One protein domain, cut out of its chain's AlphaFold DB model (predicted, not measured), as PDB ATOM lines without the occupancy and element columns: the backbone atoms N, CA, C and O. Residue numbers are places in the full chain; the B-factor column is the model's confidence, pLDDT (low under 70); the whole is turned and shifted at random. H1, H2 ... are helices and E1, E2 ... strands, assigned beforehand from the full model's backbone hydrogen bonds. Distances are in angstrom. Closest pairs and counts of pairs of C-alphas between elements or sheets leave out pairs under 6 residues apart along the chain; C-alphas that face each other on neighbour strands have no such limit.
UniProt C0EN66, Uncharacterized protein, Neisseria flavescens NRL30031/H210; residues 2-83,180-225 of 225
ATOM      1  N   HIS A   2     -35.186  -4.747 -55.991       33.34
ATOM      2  CA  HIS A   2     -34.174  -5.517 -55.263       33.34
ATOM      3  C   HIS A   2     -32.975  -4.595 -55.041       33.34
ATOM      4  O   HIS A   2     -32.277  -4.263 -55.994       33.34
ATOM      5  N   PHE A   3     -32.778  -4.124 -53.812       43.41
ATOM      6  CA  PHE A   3     -31.550  -3.421 -53.457       43.41
ATOM      7  C   PHE A   3     -30.394  -4.419 -53.565       43.41
ATOM      8  O   PHE A   3     -30.398  -5.451 -52.889       43.41
ATOM      9  N   ILE A   4     -29.450  -4.142 -54.467       57.00
ATOM     10  CA  ILE A   4     -28.234  -4.938 -54.643       57.00
ATOM     11  C   ILE A   4     -27.446  -4.806 -53.340       57.00
ATOM     12  O   ILE A   4     -26.963  -3.725 -53.009       57.00
ATOM     13  N   SER A   5     -27.382  -5.891 -52.571       68.62
ATOM     14  CA  SER A   5     -26.479  -5.956 -51.424       68.62
ATOM     15  C   SER A   5     -25.041  -5.917 -51.948       68.62
ATOM     16  O   SER A   5     -24.779  -6.514 -52.996       68.62
ATOM     17  N   PRO A   6     -24.123  -5.200 -51.282       83.81
ATOM     18  CA  PRO A   6     -22.748  -5.131 -51.749       83.81
ATOM     19  C   PRO A   6     -22.121  -6.531 -51.719       83.81
ATOM     20  O   PRO A   6     -22.422  -7.324 -50.830       83.81
ATOM     21  N   ALA A   7     -21.257  -6.834 -52.691       90.00
ATOM     22  CA  ALA A   7     -20.541  -8.113 -52.728       90.00
ATOM     23  C   ALA A   7     -19.556  -8.247 -51.553       90.00
ATOM     24  O   ALA A   7     -19.381  -9.337 -51.018       90.00
ATOM     25  N   ALA A   8     -18.976  -7.126 -51.118       94.62
ATOM     26  CA  ALA A   8     -18.060  -7.039 -49.992       94.62
ATOM     27  C   ALA A   8     -18.339  -5.783 -49.153       94.62
ATOM     28  O   ALA A   8     -18.851  -4.794 -49.680       94.62
ATOM     29  N   ALA A   9     -18.027  -5.818 -47.858       95.94
ATOM     30  CA  ALA A   9     -18.246  -4.701 -46.946       95.94
ATOM     31  C   ALA A   9     -17.174  -4.592 -45.854       95.94
ATOM     32  O   ALA A   9     -16.710  -5.595 -45.303       95.94
ATOM     33  N   ASN A  10     -16.884  -3.347 -45.470       96.94
ATOM     34  CA  ASN A  10     -16.137  -3.004 -44.264       96.94
ATOM     35  C   ASN A  10     -17.126  -2.550 -43.197       96.94
ATOM     36  O   ASN A  10     -17.729  -1.484 -43.303       96.94
ATOM     37  N   VAL A  11     -17.354  -3.373 -42.183       97.06
ATOM     38  CA  VAL A  11     -18.492  -3.177 -41.285       97.06
ATOM     39  C   VAL A  11     -18.099  -2.326 -40.091       97.06
ATOM     40  O   VAL A  11     -17.289  -2.751 -39.278       97.06
ATOM     41  N   ILE A  12     -18.742  -1.175 -39.905       96.31
ATOM     42  CA  ILE A  12     -18.741  -0.467 -38.620       96.31
ATOM     43  C   ILE A  12     -19.970  -0.913 -37.837       96.31
ATOM     44  O   ILE A  12     -21.091  -0.842 -38.347       96.31
ATOM     45  N   MET A  13     -19.773  -1.352 -36.597       94.44
ATOM     46  CA  MET A  13     -20.853  -1.825 -35.739       94.44
ATOM     47  C   MET A  13     -20.839  -1.136 -34.377       94.44
ATOM     48  O   MET A  13     -19.804  -1.068 -33.718       94.44
ATOM     49  N   ASP A  14     -22.002  -0.637 -33.968       92.25
ATOM     50  CA  ASP A  14     -22.206   0.005 -32.668       92.25
ATOM     51  C   ASP A  14     -23.691  -0.061 -32.261       92.25
ATOM     52  O   ASP A  14     -24.590  -0.312 -33.076       92.25
ATOM     53  N   THR A  15     -23.957   0.162 -30.977       92.12
ATOM     54  CA  THR A  15     -25.285   0.162 -30.378       92.12
ATOM     55  C   THR A  15     -25.586   1.486 -29.691       92.12
ATOM     56  O   THR A  15     -24.942   1.890 -28.725       92.12
ATOM     57  N   THR A  16     -26.698   2.109 -30.076       92.25
ATOM     58  CA  THR A  16     -27.221   3.289 -29.386       92.25
ATOM     59  C   THR A  16     -28.421   2.959 -28.496       92.25
ATOM     60  O   THR A  16     -29.354   2.273 -28.910       92.25
ATOM     61  N   TYR A  17     -28.457   3.526 -27.286       91.62
ATOM     62  CA  TYR A  17     -29.550   3.345 -26.325       91.62
ATOM     63  C   TYR A  17     -30.521   4.530 -26.262       91.62
ATOM     64  O   TYR A  17     -30.135   5.692 -26.409       91.62
ATOM     65  N   PHE A  18     -31.791   4.219 -25.985       88.88
ATOM     66  CA  PHE A  18     -32.888   5.171 -25.799       88.88
ATOM     67  C   PHE A  18     -33.447   5.043 -24.376       88.88
ATOM     68  O   PHE A  18     -34.339   4.235 -24.079       88.88
ATOM     69  N   GLY A  19     -32.879   5.839 -23.467       84.94
ATOM     70  CA  GLY A  19     -33.129   5.715 -22.032       84.94
ATOM     71  C   GLY A  19     -32.758   4.322 -21.511       84.94
ATOM     72  O   GLY A  19     -31.872   3.661 -22.042       84.94
ATOM     73  N   ARG A  20     -33.474   3.841 -20.490       81.25
ATOM     74  CA  ARG A  20     -33.291   2.488 -19.922       81.25
ATOM     75  C   ARG A  20     -34.187   1.424 -20.580       81.25
ATOM     76  O   ARG A  20     -34.406   0.364 -20.005       81.25
ATOM     77  N   SER A  21     -34.765   1.728 -21.746       81.25
ATOM     78  CA  SER A  21     -35.883   0.957 -22.312       81.25
ATOM     79  C   SER A  21     -35.476  -0.022 -23.420       81.25
ATOM     80  O   SER A  21     -35.914  -1.175 -23.425       81.25
ATOM     81  N   PHE A  22     -34.662   0.423 -24.381       90.50
ATOM     82  CA  PHE A  22     -34.127  -0.399 -25.469       90.50
ATOM     83  C   PHE A  22     -32.899   0.249 -26.110       90.50
ATOM     84  O   PHE A  22     -32.693   1.458 -25.988       90.50
ATOM     85  N   GLY A  23     -32.125  -0.565 -26.821       92.69
ATOM     86  CA  GLY A  23     -31.086  -0.128 -27.740       92.69
ATOM     87  C   GLY A  23     -31.382  -0.551 -29.175       92.69
ATOM     88  O   GLY A  23     -32.243  -1.399 -29.436       92.69
ATOM     89  N   VAL A  24     -30.665   0.061 -30.106       93.50
ATOM     90  CA  VAL A  24     -30.628  -0.335 -31.510       93.50
ATOM     91  C   VAL A  24     -29.173  -0.526 -31.895       93.50
ATOM     92  O   VAL A  24     -28.380   0.406 -31.785       93.50
ATOM     93  N   MET A  25     -28.855  -1.744 -32.315       94.25
ATOM     94  CA  MET A  25     -27.579  -2.105 -32.908       94.25
ATOM     95  C   MET A  25     -27.666  -1.866 -34.408       94.25
ATOM     96  O   MET A  25     -28.640  -2.283 -35.049       94.25
ATOM     97  N   VAL A  26     -26.656  -1.205 -34.955       94.75
ATOM     98  CA  VAL A  26     -26.576  -0.910 -36.380       94.75
ATOM     99  C   VAL A  26     -25.220  -1.346 -36.903       94.75
ATOM    100  O   VAL A  26     -24.193  -1.067 -36.291       94.75
ATOM    101  N   LEU A  27     -25.250  -2.042 -38.035       95.50
ATOM    102  CA  LEU A  27     -24.078  -2.370 -38.834       95.50
ATOM    103  C   LEU A  27     -24.175  -1.549 -40.114       95.50
ATOM    104  O   LEU A  27     -25.178  -1.654 -40.826       95.50
ATOM    105  N   ILE A  28     -23.156  -0.750 -40.399       94.62
ATOM    106  CA  ILE A  28     -23.050   0.029 -41.632       94.62
ATOM    107  C   ILE A  28     -21.812  -0.393 -42.412       94.62
ATOM    108  O   ILE A  28     -20.810  -0.776 -41.817       94.62
ATOM    109  N   ASP A  29     -21.879  -0.298 -43.731       95.06
ATOM    110  CA  ASP A  29     -20.694  -0.373 -44.578       95.06
ATOM    111  C   ASP A  29     -19.966   0.979 -44.552       95.06
ATOM    112  O   ASP A  29     -20.564   2.015 -44.851       95.06
ATOM    113  N   SER A  30     -18.685   0.986 -44.185       94.38
ATOM    114  CA  SER A  30     -17.883   2.207 -44.087       94.38
ATOM    115  C   SER A  30     -17.613   2.855 -45.440       94.38
ATOM    116  O   SER A  30     -17.333   4.050 -45.475       94.38
ATOM    117  N   ILE A  31     -17.683   2.087 -46.534       92.12
ATOM    118  CA  ILE A  31     -17.402   2.579 -47.884       92.12
ATOM    119  C   ILE A  31     -18.617   3.314 -48.447       92.12
ATOM    120  O   ILE A  31     -18.522   4.474 -48.840       92.12
ATOM    121  N   SER A  32     -19.778   2.658 -48.464       90.81
ATOM    122  CA  SER A  32     -21.011   3.255 -48.991       90.81
ATOM    123  C   SER A  32     -21.763   4.132 -47.985       90.81
ATOM    124  O   SER A  32     -22.629   4.913 -48.379       90.81
ATOM    125  N   GLY A  33     -21.480   3.993 -46.687       89.94
ATOM    126  CA  GLY A  33     -22.222   4.649 -45.608       89.94
ATOM    127  C   GLY A  33     -23.631   4.088 -45.384       89.94
ATOM    128  O   GLY A  33     -24.414   4.671 -44.630       89.94
ATOM    129  N   LYS A  34     -23.966   2.967 -46.034       91.00
ATOM    130  CA  LYS A  34     -25.296   2.354 -46.009       91.00
ATOM    131  C   LYS A  34     -25.442   1.385 -44.846       91.00
ATOM    132  O   LYS A  34     -24.501   0.686 -44.475       91.00
ATOM    133  N   ALA A  35     -26.647   1.303 -44.288       93.50
ATOM    134  CA  ALA A  35     -26.950   0.332 -43.247       93.50
ATOM    135  C   ALA A  35     -27.129  -1.073 -43.832       93.50
ATOM    136  O   ALA A  35     -27.970  -1.305 -44.694       93.50
ATOM    137  N   LEU A  36     -26.367  -2.030 -43.308       93.94
ATOM    138  CA  LEU A  36     -26.443  -3.448 -43.664       93.94
ATOM    139  C   LEU A  36     -27.404  -4.214 -42.744       93.94
ATOM    140  O   LEU A  36     -28.030  -5.199 -43.145       93.94
ATOM    141  N   SER A  37     -27.516  -3.777 -41.485       93.75
ATOM    142  CA  SER A  37     -28.416  -4.363 -40.492       93.75
ATOM    143  C   SER A  37     -28.824  -3.340 -39.435       93.75
ATOM    144  O   SER A  37     -28.001  -2.553 -38.971       93.75
ATOM    145  N   VAL A  38     -30.095  -3.384 -39.025       94.25
ATOM    146  CA  VAL A  38     -30.666  -2.552 -37.957       94.25
ATOM    147  C   VAL A  38     -31.526  -3.432 -37.062       94.25
ATOM    148  O   VAL A  38     -32.603  -3.889 -37.458       94.25
ATOM    149  N   SER A  39     -31.062  -3.665 -35.838       92.25
ATOM    150  CA  SER A  39     -31.679  -4.624 -34.920       92.25
ATOM    151  C   SER A  39     -31.955  -4.007 -33.557       92.25
ATOM    152  O   SER A  39     -31.113  -3.337 -32.963       92.25
ATOM    153  N   LYS A  40     -33.153  -4.255 -33.023       93.19
ATOM    154  CA  LYS A  40     -33.499  -3.873 -31.651       93.19
ATOM    155  C   LYS A  40     -32.797  -4.818 -30.683       93.19
ATOM    156  O   LYS A  40     -32.952  -6.030 -30.791       93.19
ATOM    157  N   VAL A  41     -32.141  -4.259 -29.676       91.19
ATOM    158  CA  VAL A  41     -31.511  -5.013 -28.589       91.19
ATOM    159  C   VAL A  41     -32.034  -4.536 -27.237       91.19
ATOM    160  O   VAL A  41     -32.426  -3.380 -27.064       91.19
ATOM    161  N   LYS A  42     -32.104  -5.443 -26.259       86.75
ATOM    162  CA  LYS A  42     -32.413  -5.076 -24.864       86.75
ATOM    163  C   LYS A  42     -31.134  -4.706 -24.118       86.75
ATOM    164  O   LYS A  42     -31.077  -3.668 -23.469       86.75
ATOM    165  N   TYR A  43     -30.129  -5.556 -24.278       83.62
ATOM    166  CA  TYR A  43     -28.763  -5.380 -23.818       83.62
ATOM    167  C   TYR A  43     -27.853  -5.843 -24.938       83.62
ATOM    168  O   TYR A  43     -28.221  -6.756 -25.677       83.62
ATOM    169  N   GLU A  44     -26.696  -5.215 -25.029       85.00
ATOM    170  CA  GLU A  44     -25.659  -5.542 -25.992       85.00
ATOM    171  C   GLU A  44     -24.848  -6.749 -25.498       85.00
ATOM    172  O   GLU A  44     -24.310  -6.741 -24.380       85.00
ATOM    173  N   THR A  45     -24.763  -7.790 -26.327       90.62
ATOM    174  CA  THR A  45     -23.967  -9.003 -26.082       90.62
ATOM    175  C   THR A  45     -23.068  -9.304 -27.278       90.62
ATOM    176  O   THR A  45     -23.367  -8.923 -28.406       90.62
ATOM    177  N   ASN A  46     -21.954 -10.004 -27.053       92.19
ATOM    178  CA  ASN A  46     -21.048 -10.349 -28.154       92.19
ATOM    179  C   ASN A  46     -21.707 -11.345 -29.132       92.19
ATOM    180  O   ASN A  46     -21.515 -11.249 -30.339       92.19
ATOM    181  N   GLU A  47     -22.563 -12.235 -28.622       92.81
ATOM    182  CA  GLU A  47     -23.365 -13.171 -29.423       92.81
ATOM    183  C   GLU A  47     -24.267 -12.459 -30.441       92.81
ATOM    184  O   GLU A  47     -24.412 -12.915 -31.575       92.81
ATOM    185  N   GLN A  48     -24.843 -11.313 -30.069       93.56
ATOM    186  CA  GLN A  48     -25.671 -10.526 -30.977       93.56
ATOM    187  C   GLN A  48     -24.861  -9.970 -32.157       93.56
ATOM    188  O   GLN A  48     -25.332 -10.035 -33.291       93.56
ATOM    189  N   TYR A  49     -23.646  -9.476 -31.910       94.25
ATOM    190  CA  TYR A  49     -22.744  -9.020 -32.972       94.25
ATOM    191  C   TYR A  49     -22.315 -10.167 -33.882       94.25
ATOM    192  O   TYR A  49     -22.393 -10.050 -35.103       94.25
ATOM    193  N   PHE A  50     -21.929 -11.300 -33.296       94.75
ATOM    194  CA  PHE A  50     -21.566 -12.495 -34.050       94.75
ATOM    195  C   PHE A  50     -22.709 -12.981 -34.948       94.75
ATOM    196  O   PHE A  50     -22.513 -13.209 -36.141       94.75
ATOM    197  N   THR A  51     -23.928 -13.042 -34.408       95.38
ATOM    198  CA  THR A  51     -25.134 -13.408 -35.165       95.38
ATOM    199  C   THR A  51     -25.425 -12.409 -36.287       95.38
ATOM    200  O   THR A  51     -25.790 -12.810 -37.395       95.38
ATOM    201  N   ALA A  52     -25.251 -11.107 -36.034       94.81
ATOM    202  CA  ALA A  52     -25.460 -10.067 -37.038       94.81
ATOM    203  C   ALA A  52     -24.465 -10.196 -38.203       94.81
ATOM    204  O   ALA A  52     -24.889 -10.196 -39.357       94.81
ATOM    205  N   ILE A  53     -23.175 -10.394 -37.912       96.56
ATOM    206  CA  ILE A  53     -22.138 -10.642 -38.925       96.56
ATOM    207  C   ILE A  53     -22.413 -11.944 -39.690       96.56
ATOM    208  O   ILE A  53     -22.374 -11.950 -40.921       96.56
ATOM    209  N   GLY A  54     -22.767 -13.029 -38.995       96.38
ATOM    210  CA  GLY A  54     -23.143 -14.298 -39.628       96.38
ATOM    211  C   GLY A  54     -24.330 -14.153 -40.584       96.38
ATOM    212  O   GLY A  54     -24.323 -14.714 -41.677       96.38
ATOM    213  N   SER A  55     -25.308 -13.318 -40.225       95.44
ATOM    214  CA  SER A  55     -26.460 -13.014 -41.082       95.44
ATOM    215  C   SER A  55     -26.082 -12.224 -42.339       95.44
ATOM    216  O   SER A  55     -26.739 -12.382 -43.364       95.44
ATOM    217  N   LEU A  56     -25.049 -11.372 -42.289       95.31
ATOM    218  CA  LEU A  56     -24.526 -10.689 -43.480       95.31
ATOM    219  C   LEU A  56     -23.784 -11.669 -44.396       95.31
ATOM    220  O   LEU A  56     -24.061 -11.703 -45.593       95.31
ATOM    221  N   LYS A  57     -22.937 -12.535 -43.826       96.00
ATOM    222  CA  LYS A  57     -22.253 -13.601 -44.575       96.00
ATOM    223  C   LYS A  57     -23.241 -14.542 -45.269       96.00
ATOM    224  O   LYS A  57     -23.072 -14.859 -46.439       96.00
ATOM    225  N   ALA A  58     -24.321 -14.931 -44.587       95.94
ATOM    226  CA  ALA A  58     -25.376 -15.779 -45.154       95.94
ATOM    227  C   ALA A  58     -26.123 -15.131 -46.338       95.94
ATOM    228  O   ALA A  58     -26.717 -15.839 -47.147       95.94
ATOM    229  N   LYS A  59     -26.082 -13.798 -46.464       93.00
ATOM    230  CA  LYS A  59     -26.610 -13.059 -47.624       93.00
ATOM    231  C   LYS A  59     -25.612 -12.967 -48.786       93.00
ATOM    232  O   LYS A  59     -25.912 -12.302 -49.771       93.00
ATOM    233  N   GLY A  60     -24.447 -13.607 -48.674       94.81
ATOM    234  CA  GLY A  60     -23.389 -13.567 -49.682       94.81
ATOM    235  C   GLY A  60     -22.513 -12.316 -49.624       94.81
ATOM    236  O   GLY A  60     -21.814 -12.042 -50.591       94.81
ATOM    237  N   ILE A  61     -22.553 -11.554 -48.523       95.50
ATOM    238  CA  ILE A  61     -21.689 -10.383 -48.332       95.50
ATOM    239  C   ILE A  61     -20.366 -10.847 -47.722       95.50
ATOM    240  O   ILE A  61     -20.338 -11.380 -46.607       95.50
ATOM    241  N   GLU A  62     -19.264 -10.617 -48.429       96.38
ATOM    242  CA  GLU A  62     -17.915 -10.809 -47.903       96.38
ATOM    243  C   GLU A  62     -17.587  -9.715 -46.875       96.38
ATOM    244  O   GLU A  62     -17.689  -8.523 -47.156       96.38
ATOM    245  N   ILE A  63     -17.202 -10.106 -45.661       97.69
ATOM    246  CA  ILE A  63     -16.832  -9.152 -44.608       97.69
ATOM    247  C   ILE A  63     -15.318  -8.995 -44.619       97.69
ATOM    248  O   ILE A  63     -14.612  -9.874 -44.130       97.69
ATOM    249  N   GLN A  64     -14.842  -7.884 -45.179       97.81
ATOM    250  CA  GLN A  64     -13.414  -7.618 -45.371       97.81
ATOM    251  C   GLN A  64     -12.751  -7.081 -44.108       97.81
ATOM    252  O   GLN A  64     -11.594  -7.380 -43.833       97.81
ATOM    253  N   SER A  65     -13.483  -6.294 -43.322       98.06
ATOM    254  CA  SER A  65     -13.018  -5.799 -42.032       98.06
ATOM    255  C   SER A  65     -14.189  -5.470 -41.109       98.06
ATOM    256  O   SER A  65     -15.337  -5.330 -41.545       98.06
ATOM    257  N   ILE A  66     -13.893  -5.359 -39.815       97.81
ATOM    258  CA  ILE A  66     -14.843  -4.960 -38.779       97.81
ATOM    259  C   ILE A  66     -14.240  -3.819 -37.958       97.81
ATOM    260  O   ILE A  66     -13.128  -3.932 -37.453       97.81
ATOM    261  N   VAL A  67     -15.003  -2.752 -37.751       97.00
ATOM    262  CA  VAL A  67     -14.689  -1.661 -36.826       97.00
ATOM    263  C   VAL A  67     -15.712  -1.663 -35.706       97.00
ATOM    264  O   VAL A  67     -16.917  -1.580 -35.953       97.00
ATOM    265  N   CYS A  68     -15.250  -1.760 -34.464       94.25
ATOM    266  CA  CYS A  68     -16.150  -1.851 -33.323       94.25
ATOM    267  C   CYS A  68     -15.620  -1.186 -32.062       94.25
ATOM    268  O   CYS A  68     -14.451  -0.803 -31.935       94.25
ATOM    269  N   ASP A  69     -16.520  -1.079 -31.100       87.00
ATOM    270  CA  ASP A  69     -16.194  -0.682 -29.746       87.00
ATOM    271  C   ASP A  69     -15.444  -1.802 -29.016       87.00
ATOM    272  O   ASP A  69     -15.683  -2.988 -29.235       87.00
ATOM    273  N   GLY A  70     -14.541  -1.421 -28.107       79.25
ATOM    274  CA  GLY A  70     -13.648  -2.319 -27.359       79.25
ATOM    275  C   GLY A  70     -14.333  -3.213 -26.321       79.25
ATOM    276  O   GLY A  70     -13.913  -3.243 -25.161       79.25
ATOM    277  N   ARG A  71     -15.388  -3.941 -26.702       84.88
ATOM    278  CA  ARG A  71     -16.042  -4.932 -25.846       84.88
ATOM    279  C   ARG A  71     -15.137  -6.137 -25.640       84.88
ATOM    280  O   ARG A  71     -14.656  -6.763 -26.582       84.88
ATOM    281  N   HIS A  72     -14.958  -6.497 -24.374       83.00
ATOM    282  CA  HIS A  72     -14.155  -7.650 -23.990       83.00
ATOM    283  C   HIS A  72     -14.679  -8.932 -24.653       83.00
ATOM    284  O   HIS A  72     -15.867  -9.239 -24.550       83.00
ATOM    285  N   GLY A  73     -13.797  -9.692 -25.301       86.62
ATOM    286  CA  GLY A  73     -14.137 -10.963 -25.942       86.62
ATOM    287  C   GLY A  73     -14.742 -10.846 -27.343       86.62
ATOM    288  O   GLY A  73     -14.923 -11.875 -27.979       86.62
ATOM    289  N   LEU A  74     -15.099  -9.645 -27.822       90.62
ATOM    290  CA  LEU A  74     -15.776  -9.482 -29.115       90.62
ATOM    291  C   LEU A  74     -14.825  -9.735 -30.285       90.62
ATOM    292  O   LEU A  74     -15.167 -10.455 -31.216       90.62
ATOM    293  N   VAL A  75     -13.615  -9.185 -30.200       92.25
ATOM    294  CA  VAL A  75     -12.585  -9.323 -31.235       92.25
ATOM    295  C   VAL A  75     -12.202 -10.791 -31.454       92.25
ATOM    296  O   VAL A  75     -12.090 -11.243 -32.586       92.25
ATOM    297  N   GLN A  76     -12.104 -11.570 -30.373       92.19
ATOM    298  CA  GLN A  76     -11.732 -12.988 -30.411       92.19
ATOM    299  C   GLN A  76     -12.752 -13.871 -31.148       92.19
ATOM    300  O   GLN A  76     -12.437 -15.007 -31.487       92.19
ATOM    301  N   MET A  77     -13.969 -13.376 -31.398       94.06
ATOM    302  CA  MET A  77     -14.988 -14.110 -32.155       94.06
ATOM    303  C   MET A  77     -14.771 -14.054 -33.671       94.06
ATOM    304  O   MET A  77     -15.457 -14.766 -34.404       94.06
ATOM    305  N   PHE A  78     -13.845 -13.216 -34.147       94.88
ATOM    306  CA  PHE A  78     -13.575 -13.007 -35.567       94.88
ATOM    307  C   PHE A  78     -12.080 -13.191 -35.883       94.88
ATOM    308  O   PHE A  78     -11.440 -12.247 -36.332       94.88
ATOM    309  N   PRO A  79     -11.505 -14.388 -35.651       93.38
ATOM    310  CA  PRO A  79     -10.066 -14.616 -35.825       93.38
ATOM    311  C   PRO A  79      -9.587 -14.428 -37.273       93.38
ATOM    312  O   PRO A  79      -8.442 -14.045 -37.484       93.38
ATOM    313  N   ASP A  80     -10.466 -14.654 -38.251       94.50
ATOM    314  CA  ASP A  80     -10.136 -14.611 -39.682       94.50
ATOM    315  C   ASP A  80     -10.505 -13.278 -40.355       94.50
ATOM    316  O   ASP A  80     -10.459 -13.169 -41.579       94.50
ATOM    317  N   ILE A  81     -10.947 -12.277 -39.587       96.94
ATOM    318  CA  ILE A  81     -11.353 -10.971 -40.117       96.94
ATOM    319  C   ILE A  81     -10.502  -9.894 -39.441       96.94
ATOM    320  O   ILE A  81     -10.448  -9.863 -38.213       96.94
ATOM    321  N   PRO A  82      -9.890  -8.963 -40.192       97.38
ATOM    322  CA  PRO A  82      -9.267  -7.779 -39.615       97.38
ATOM    323  C   PRO A  82     -10.262  -6.995 -38.743       97.38
ATOM    324  O   PRO A  82     -11.259  -6.465 -39.245       97.38
ATOM    325  N   VAL A  83     -10.001  -6.911 -37.432       97.31
ATOM    326  CA  VAL A  83     -10.846  -6.165 -36.484       97.31
ATOM    327  C   VAL A  83     -10.115  -4.947 -35.935       97.31
ATOM    328  O   VAL A  83      -9.196  -5.064 -35.128       97.31
ATOM    329  N   PRO A 180      -4.083  -1.085 -45.776       95.25
ATOM    330  CA  PRO A 180      -4.339   0.247 -46.332       95.25
ATOM    331  C   PRO A 180      -5.336   0.219 -47.500       95.25
ATOM    332  O   PRO A 180      -6.169   1.118 -47.620       95.25
ATOM    333  N   ASP A 181      -5.323  -0.847 -48.304       96.38
ATOM    334  CA  ASP A 181      -6.212  -1.009 -49.462       96.38
ATOM    335  C   ASP A 181      -7.688  -1.172 -49.068       96.38
ATOM    336  O   ASP A 181      -8.590  -0.891 -49.859       96.38
ATOM    337  N   LEU A 182      -7.956  -1.590 -47.824       95.31
ATOM    338  CA  LEU A 182      -9.313  -1.775 -47.318       95.31
ATOM    339  C   LEU A 182      -9.946  -0.471 -46.821       95.31
ATOM    340  O   LEU A 182     -11.132  -0.481 -46.519       95.31
ATOM    341  N   ASN A 183      -9.226   0.656 -46.745       94.56
ATOM    342  CA  ASN A 183      -9.772   1.938 -46.267       94.56
ATOM    343  C   ASN A 183     -10.510   1.824 -44.913       94.56
ATOM    344  O   ASN A 183     -11.574   2.419 -44.709       94.56
ATOM    345  N   ILE A 184      -9.967   1.026 -43.989       96.38
ATOM    346  CA  ILE A 184     -10.577   0.783 -42.679       96.38
ATOM    347  C   ILE A 184     -10.533   2.084 -41.864       96.38
ATOM    348  O   ILE A 184      -9.451   2.626 -41.631       96.38
ATOM    349  N   PRO A 185     -11.669   2.605 -41.378       95.00
ATOM    350  CA  PRO A 185     -11.639   3.778 -40.521       95.00
ATOM    351  C   PRO A 185     -11.126   3.409 -39.125       95.00
ATOM    352  O   PRO A 185     -11.570   2.447 -38.504       95.00
ATOM    353  N   ASN A 186     -10.249   4.243 -38.570       93.94
ATOM    354  CA  ASN A 186      -9.724   4.084 -37.209       93.94
ATOM    355  C   ASN A 186     -10.736   4.460 -36.096       93.94
ATOM    356  O   ASN A 186     -10.467   4.292 -34.901       93.94
ATOM    357  N   THR A 187     -11.911   4.985 -36.467       90.31
ATOM    358  CA  THR A 187     -12.981   5.403 -35.548       90.31
ATOM    359  C   THR A 187     -14.376   5.078 -36.089       90.31
ATOM    360  O   THR A 187     -14.593   4.972 -37.291       90.31
ATOM    361  N   THR A 188     -15.355   5.005 -35.189       88.62
ATOM    362  CA  THR A 188     -16.790   4.817 -35.473       88.62
ATOM    363  C   THR A 188     -17.519   6.126 -35.797       88.62
ATOM    364  O   THR A 188     -18.747   6.152 -35.809       88.62
ATOM    365  N   ASN A 189     -16.792   7.219 -36.079       88.25
ATOM    366  CA  ASN A 189     -17.360   8.571 -36.208       88.25
ATOM    367  C   ASN A 189     -18.524   8.654 -37.212       88.25
ATOM    368  O   ASN A 189     -19.464   9.417 -37.000       88.25
ATOM    369  N   LEU A 190     -18.472   7.867 -38.293       87.62
ATOM    370  CA  LEU A 190     -19.549   7.777 -39.282       87.62
ATOM    371  C   LEU A 190     -20.870   7.325 -38.639       87.62
ATOM    372  O   LEU A 190     -21.927   7.924 -38.864       87.62
ATOM    373  N   LEU A 191     -20.807   6.289 -37.803       89.06
ATOM    374  CA  LEU A 191     -21.966   5.739 -37.116       89.06
ATOM    375  C   LEU A 191     -22.401   6.635 -35.946       89.06
ATOM    376  O   LEU A 191     -23.592   6.907 -35.806       89.06
ATOM    377  N   ASP A 192     -21.450   7.199 -35.193       87.94
ATOM    378  CA  ASP A 192     -21.710   8.181 -34.128       87.94
ATOM    379  C   ASP A 192     -22.450   9.433 -34.651       87.94
ATOM    380  O   ASP A 192     -23.425   9.902 -34.047       87.94
ATOM    381  N   GLY A 193     -22.020   9.967 -35.799       89.75
ATOM    382  CA  GLY A 193     -22.679  11.087 -36.475       89.75
ATOM    383  C   GLY A 193     -24.086  10.716 -36.940       89.75
ATOM    384  O   GLY A 193     -25.049  11.431 -36.657       89.75
ATOM    385  N   THR A 194     -24.230   9.535 -37.545       91.19
ATOM    386  CA  THR A 194     -25.528   9.016 -37.999       91.19
ATOM    387  C   THR A 194     -26.505   8.811 -36.835       91.19
ATOM    388  O   THR A 194     -27.678   9.176 -36.935       91.19
ATOM    389  N   PHE A 195     -26.037   8.304 -35.692       93.38
ATOM    390  CA  PHE A 195     -26.843   8.204 -34.476       93.38
ATOM    391  C   PHE A 195     -27.246   9.565 -33.925       93.38
ATOM    392  O   PHE A 195     -28.379   9.720 -33.464       93.38
ATOM    393  N   SER A 196     -26.345  10.543 -33.958       92.25
ATOM    394  CA  SER A 196     -26.626  11.900 -33.484       92.25
ATOM    395  C   SER A 196     -27.713  12.566 -34.331       92.25
ATOM    396  O   SER A 196     -28.689  13.083 -33.782       92.25
ATOM    397  N   ASP A 197     -27.617  12.460 -35.656       93.00
ATOM    398  CA  ASP A 197     -28.631  12.969 -36.581       93.00
ATOM    399  C   ASP A 197     -29.985  12.278 -36.412       93.00
ATOM    400  O   ASP A 197     -31.015  12.940 -36.275       93.00
ATOM    401  N   MET A 198     -29.995  10.946 -36.368       93.88
ATOM    402  CA  MET A 198     -31.213  10.167 -36.148       93.88
ATOM    403  C   MET A 198     -31.876  10.532 -34.810       93.88
ATOM    404  O   MET A 198     -33.090  10.731 -34.756       93.88
ATOM    405  N   LYS A 199     -31.100  10.663 -33.724       92.44
ATOM    406  CA  LYS A 199     -31.623  11.082 -32.412       92.44
ATOM    407  C   LYS A 199     -32.203  12.488 -32.449       92.44
ATOM    408  O   LYS A 199     -33.242  12.707 -31.831       92.44
ATOM    409  N   ARG A 200     -31.562  13.418 -33.162       93.19
ATOM    410  CA  ARG A 200     -32.052  14.791 -33.331       93.19
ATOM    411  C   ARG A 200     -33.422  14.810 -34.004       93.19
ATOM    412  O   ARG A 200     -34.327  15.454 -33.487       93.19
ATOM    413  N   LEU A 201     -33.600  14.062 -35.094       91.56
ATOM    414  CA  LEU A 201     -34.899  13.957 -35.769       91.56
ATOM    415  C   LEU A 201     -35.952  13.279 -34.884       91.56
ATOM    416  O   LEU A 201     -37.091  13.733 -34.810       91.56
ATOM    417  N   LEU A 202     -35.573  12.223 -34.159       90.44
ATOM    418  CA  LEU A 202     -36.486  11.533 -33.247       90.44
ATOM    419  C   LEU A 202     -36.923  12.426 -32.072       90.44
ATOM    420  O   LEU A 202     -38.055  12.308 -31.600       90.44
ATOM    421  N   ALA A 203     -36.046  13.317 -31.600       87.62
ATOM    422  CA  ALA A 203     -36.351  14.254 -30.524       87.62
ATOM    423  C   ALA A 203     -37.486  15.217 -30.901       87.62
ATOM    424  O   ALA A 203     -38.303  15.533 -30.048       87.62
ATOM    425  N   CYS A 204     -37.648  15.579 -32.176       87.75
ATOM    426  CA  CYS A 204     -38.797  16.372 -32.632       87.75
ATOM    427  C   CYS A 204     -40.160  15.671 -32.425       87.75
ATOM    428  O   CYS A 204     -41.205  16.301 -32.568       87.75
ATOM    429  N   HIS A 205     -40.172  14.384 -32.055       83.00
ATOM    430  CA  HIS A 205     -41.367  13.551 -31.922       83.00
ATOM    431  C   HIS A 205     -41.449  12.841 -30.556       83.00
ATOM    432  O   HIS A 205     -41.585  11.614 -30.460       83.00
ATOM    433  N   HIS A 206     -41.385  13.610 -29.465       73.75
ATOM    434  CA  HIS A 206     -41.330  13.086 -28.093       73.75
ATOM    435  C   HIS A 206     -42.482  12.133 -27.701       73.75
ATOM    436  O   HIS A 206     -42.258  11.219 -26.902       73.75
ATOM    437  N   GLY A 207     -43.672  12.288 -28.292       83.38
ATOM    438  CA  GLY A 207     -44.867  11.484 -27.992       83.38
ATOM    439  C   GLY A 207     -44.930  10.095 -28.643       83.38
ATOM    440  O   GLY A 207     -45.904   9.375 -28.437       83.38
ATOM    441  N   MET A 208     -43.932   9.689 -29.439       88.25
ATOM    442  CA  MET A 208     -43.980   8.383 -30.103       88.25
ATOM    443  C   MET A 208     -43.908   7.209 -29.116       88.25
ATOM    444  O   MET A 208     -43.019   7.149 -28.253       88.25
ATOM    445  N   SER A 209     -44.784   6.219 -29.331       89.62
ATOM    446  CA  SER A 209     -44.678   4.899 -28.706       89.62
ATOM    447  C   SER A 209     -43.350   4.227 -29.063       89.62
ATOM    448  O   SER A 209     -42.671   4.589 -30.030       89.62
ATOM    449  N   ARG A 210     -42.959   3.219 -28.284       87.88
ATOM    450  CA  ARG A 210     -41.708   2.486 -28.505       87.88
ATOM    451  C   ARG A 210     -41.674   1.827 -29.884       87.88
ATOM    452  O   ARG A 210     -40.651   1.885 -30.560       87.88
ATOM    453  N   GLU A 211     -42.779   1.226 -30.301       90.00
ATOM    454  CA  GLU A 211     -42.933   0.547 -31.587       90.00
ATOM    455  C   GLU A 211     -42.762   1.537 -32.743       90.00
ATOM    456  O   GLU A 211     -42.007   1.269 -33.677       90.00
ATOM    457  N   ASN A 212     -43.371   2.722 -32.630       91.00
ATOM    458  CA  ASN A 212     -43.241   3.778 -33.632       91.00
ATOM    459  C   ASN A 212     -41.819   4.347 -33.690       91.00
ATOM    460  O   ASN A 212     -41.316   4.582 -34.784       91.00
ATOM    461  N   LYS A 213     -41.133   4.487 -32.545       91.44
ATOM    462  CA  LYS A 213     -39.708   4.864 -32.514       91.44
ATOM    463  C   LYS A 213     -38.846   3.840 -33.249       91.44
ATOM    464  O   LYS A 213     -37.991   4.221 -34.034       91.44
ATOM    465  N   ILE A 214     -39.075   2.546 -33.026       91.25
ATOM    466  CA  ILE A 214     -38.321   1.484 -33.710       91.25
ATOM    467  C   ILE A 214     -38.578   1.518 -35.218       91.25
ATOM    468  O   ILE A 214     -37.628   1.393 -35.987       91.25
ATOM    469  N   ARG A 215     -39.836   1.698 -35.639       91.62
ATOM    470  CA  ARG A 215     -40.186   1.828 -37.058       91.62
ATOM    471  C   ARG A 215     -39.493   3.037 -37.685       91.62
ATOM    472  O   ARG A 215     -38.774   2.856 -38.654       91.62
ATOM    473  N   PHE A 216     -39.580   4.207 -37.050       93.12
ATOM    474  CA  PHE A 216     -38.873   5.414 -37.488       93.12
ATOM    475  C   PHE A 216     -37.372   5.172 -37.673       93.12
ATOM    476  O   PHE A 216     -36.798   5.579 -38.676       93.12
ATOM    477  N   ILE A 217     -36.726   4.499 -36.717       92.88
ATOM    478  CA  ILE A 217     -35.289   4.214 -36.792       92.88
ATOM    479  C   ILE A 217     -34.984   3.297 -37.981       92.88
ATOM    480  O   ILE A 217     -34.064   3.576 -38.744       92.88
ATOM    481  N   LYS A 218     -35.762   2.225 -38.171       91.56
ATOM    482  CA  LYS A 218     -35.604   1.338 -39.331       91.56
ATOM    483  C   LYS A 218     -35.791   2.092 -40.647       91.56
ATOM    484  O   LYS A 218     -34.977   1.916 -41.549       91.56
ATOM    485  N   ASP A 219     -36.800   2.952 -40.730       91.25
ATOM    486  CA  ASP A 219     -37.083   3.753 -41.921       91.25
ATOM    487  C   ASP A 219     -35.943   4.744 -42.201       91.25
ATOM    488  O   ASP A 219     -35.459   4.819 -43.327       91.25
ATOM    489  N   TYR A 220     -35.432   5.431 -41.171       92.12
ATOM    490  CA  TYR A 220     -34.297   6.357 -41.280       92.12
ATOM    491  C   TYR A 220     -33.068   5.695 -41.918       92.12
ATOM    492  O   TYR A 220     -32.451   6.257 -42.823       92.12
ATOM    493  N   PHE A 221     -32.729   4.486 -41.469       90.56
ATOM    494  CA  PHE A 221     -31.597   3.740 -42.013       90.56
ATOM    495  C   PHE A 221     -31.897   3.121 -43.386       90.56
ATOM    496  O   PHE A 221     -30.986   3.022 -44.203       90.56
ATOM    497  N   SER A 222     -33.159   2.787 -43.676       83.38
ATOM    498  CA  SER A 222     -33.585   2.264 -44.984       83.38
ATOM    499  C   SER A 222     -33.550   3.329 -46.086       83.38
ATOM    500  O   SER A 222     -33.236   3.016 -47.225       83.38
ATOM    501  N   ILE A 223     -33.833   4.597 -45.763       64.75
ATOM    502  CA  ILE A 223     -33.790   5.718 -46.727       64.75
ATOM    503  C   ILE A 223     -32.352   6.032 -47.161       64.75
ATOM    504  O   ILE A 223     -32.124   6.474 -48.283       64.75
ATOM    505  N   LYS A 224     -31.377   5.794 -46.278       56.84
ATOM    506  CA  LYS A 224     -29.945   5.913 -46.585       56.84
ATOM    507  C   LYS A 224     -29.340   4.624 -47.173       56.84
ATOM    508  O   LYS A 224     -28.120   4.560 -47.277       56.84
ATOM    509  N   SER A 225     -30.147   3.607 -47.502       50.06
ATOM    510  CA  SER A 225     -29.699   2.306 -48.046       50.06
ATOM    511  C   SER A 225     -29.665   2.248 -49.573       50.06
ATOM    512  O   SER A 225     -30.182   3.150 -50.258       50.06
TER     513      SER A 225
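Overview. This is residues 2 to 83 and 180 to 225 of the 225 residues of an uncharacterized protein of Neisseria flavescens NRL30031/H210 (UniProt C0EN66). A twisted sheet of four strands makes the core, covered by helices on both faces: H2 and H3 over one face, H1 over the other. These are three layers, and a stretch with no named element, residues 69 to 83, follows the edge strand E4. The printed part has 128 residues with four named strands and three named helices, in the order E1 E2 E3 H1 E4 H2 H3, and its class is mixed, helices and strands. The sheet runs E3 E2 E1 E4 and is mixed, E1 and E4 being parallel and the other neighbours antiparallel. The whole is compact and rounded, with a radius of gyration of the C-alphas of 14.6 A and spans of 45 by 34 by 26 A.

Along the chain. Find C-alpha 8 at (-18.060, -7.039, -49.992); from there strand E1, residues 8 to 18, runs 30.9 A. Next come E2, residues 22 to 29, 23.4 A, and E3, residues 35 to 41, 16.3 A. Helix H1, residues 46 to 57, begins at C-alpha 46, (-21.048, -10.349, -28.154), and covers 16.8 A. E4, residues 62 to 68, spans 17.2 A. Beyond the cut look for H2, residues 189 to 203, 20.6 A, and H3, residues 210 to 223, 20.1 A, ending at C-alpha 223, (-33.790, 5.718, -46.727).

Arrangement. E1, E2 and E3 form a meander, each strand the antiparallel neighbour of the one before, in two hairpins. Check N 14 and O 26, 3.2 A, between E1 and E2, and N 25 and O 39, 2.8 A, between E2 and E3. E4 is parallel to E1, with N 11 and O 65 2.9 A apart. E3, H1 and E4 make a split strand-helix-strand unit, two strands running the same way with E2 and E1 between them, and its crossover is right-handed. H1 is on the sheet at a height of 8.2 A; its closest C-alphas to E4 are those of Lys 57 and Ile 63, 7.0 A. On the opposite face, H2 is on the sheet at 9.3 A, slantwise to the strands, with the C-alphas of Thr 16 in E1 and Phe 195 closest at 7.1 A. On the same face as H2, H3 runs along the strands over E3 and E2, and the C-alphas of Ala 35 in E3 and Phe 221 are closest at 5.9 A. H2, with residues 198 to 202 alone, touches H3 at a steep tilt of 49 degrees, opposite ways; the closest C-alphas, of Met 198 and Tyr 220, are 7.1 A apart. In H1, H2 and H3 every O i to N i+4 pair is within hydrogen-bond range.

Size, cuts and confidence. The C-alphas of Asp 181 and Gly 207, 45.9 A apart, are the two farthest apart. Residues 84 to 179 are not printed, and C-alphas 83 and 180 are 13.4 A apart across this cut. Of the links that are printed whole, none is long. Look for low confidence, pLDDT under 70, at residues 2 to 5 and 223 to 225.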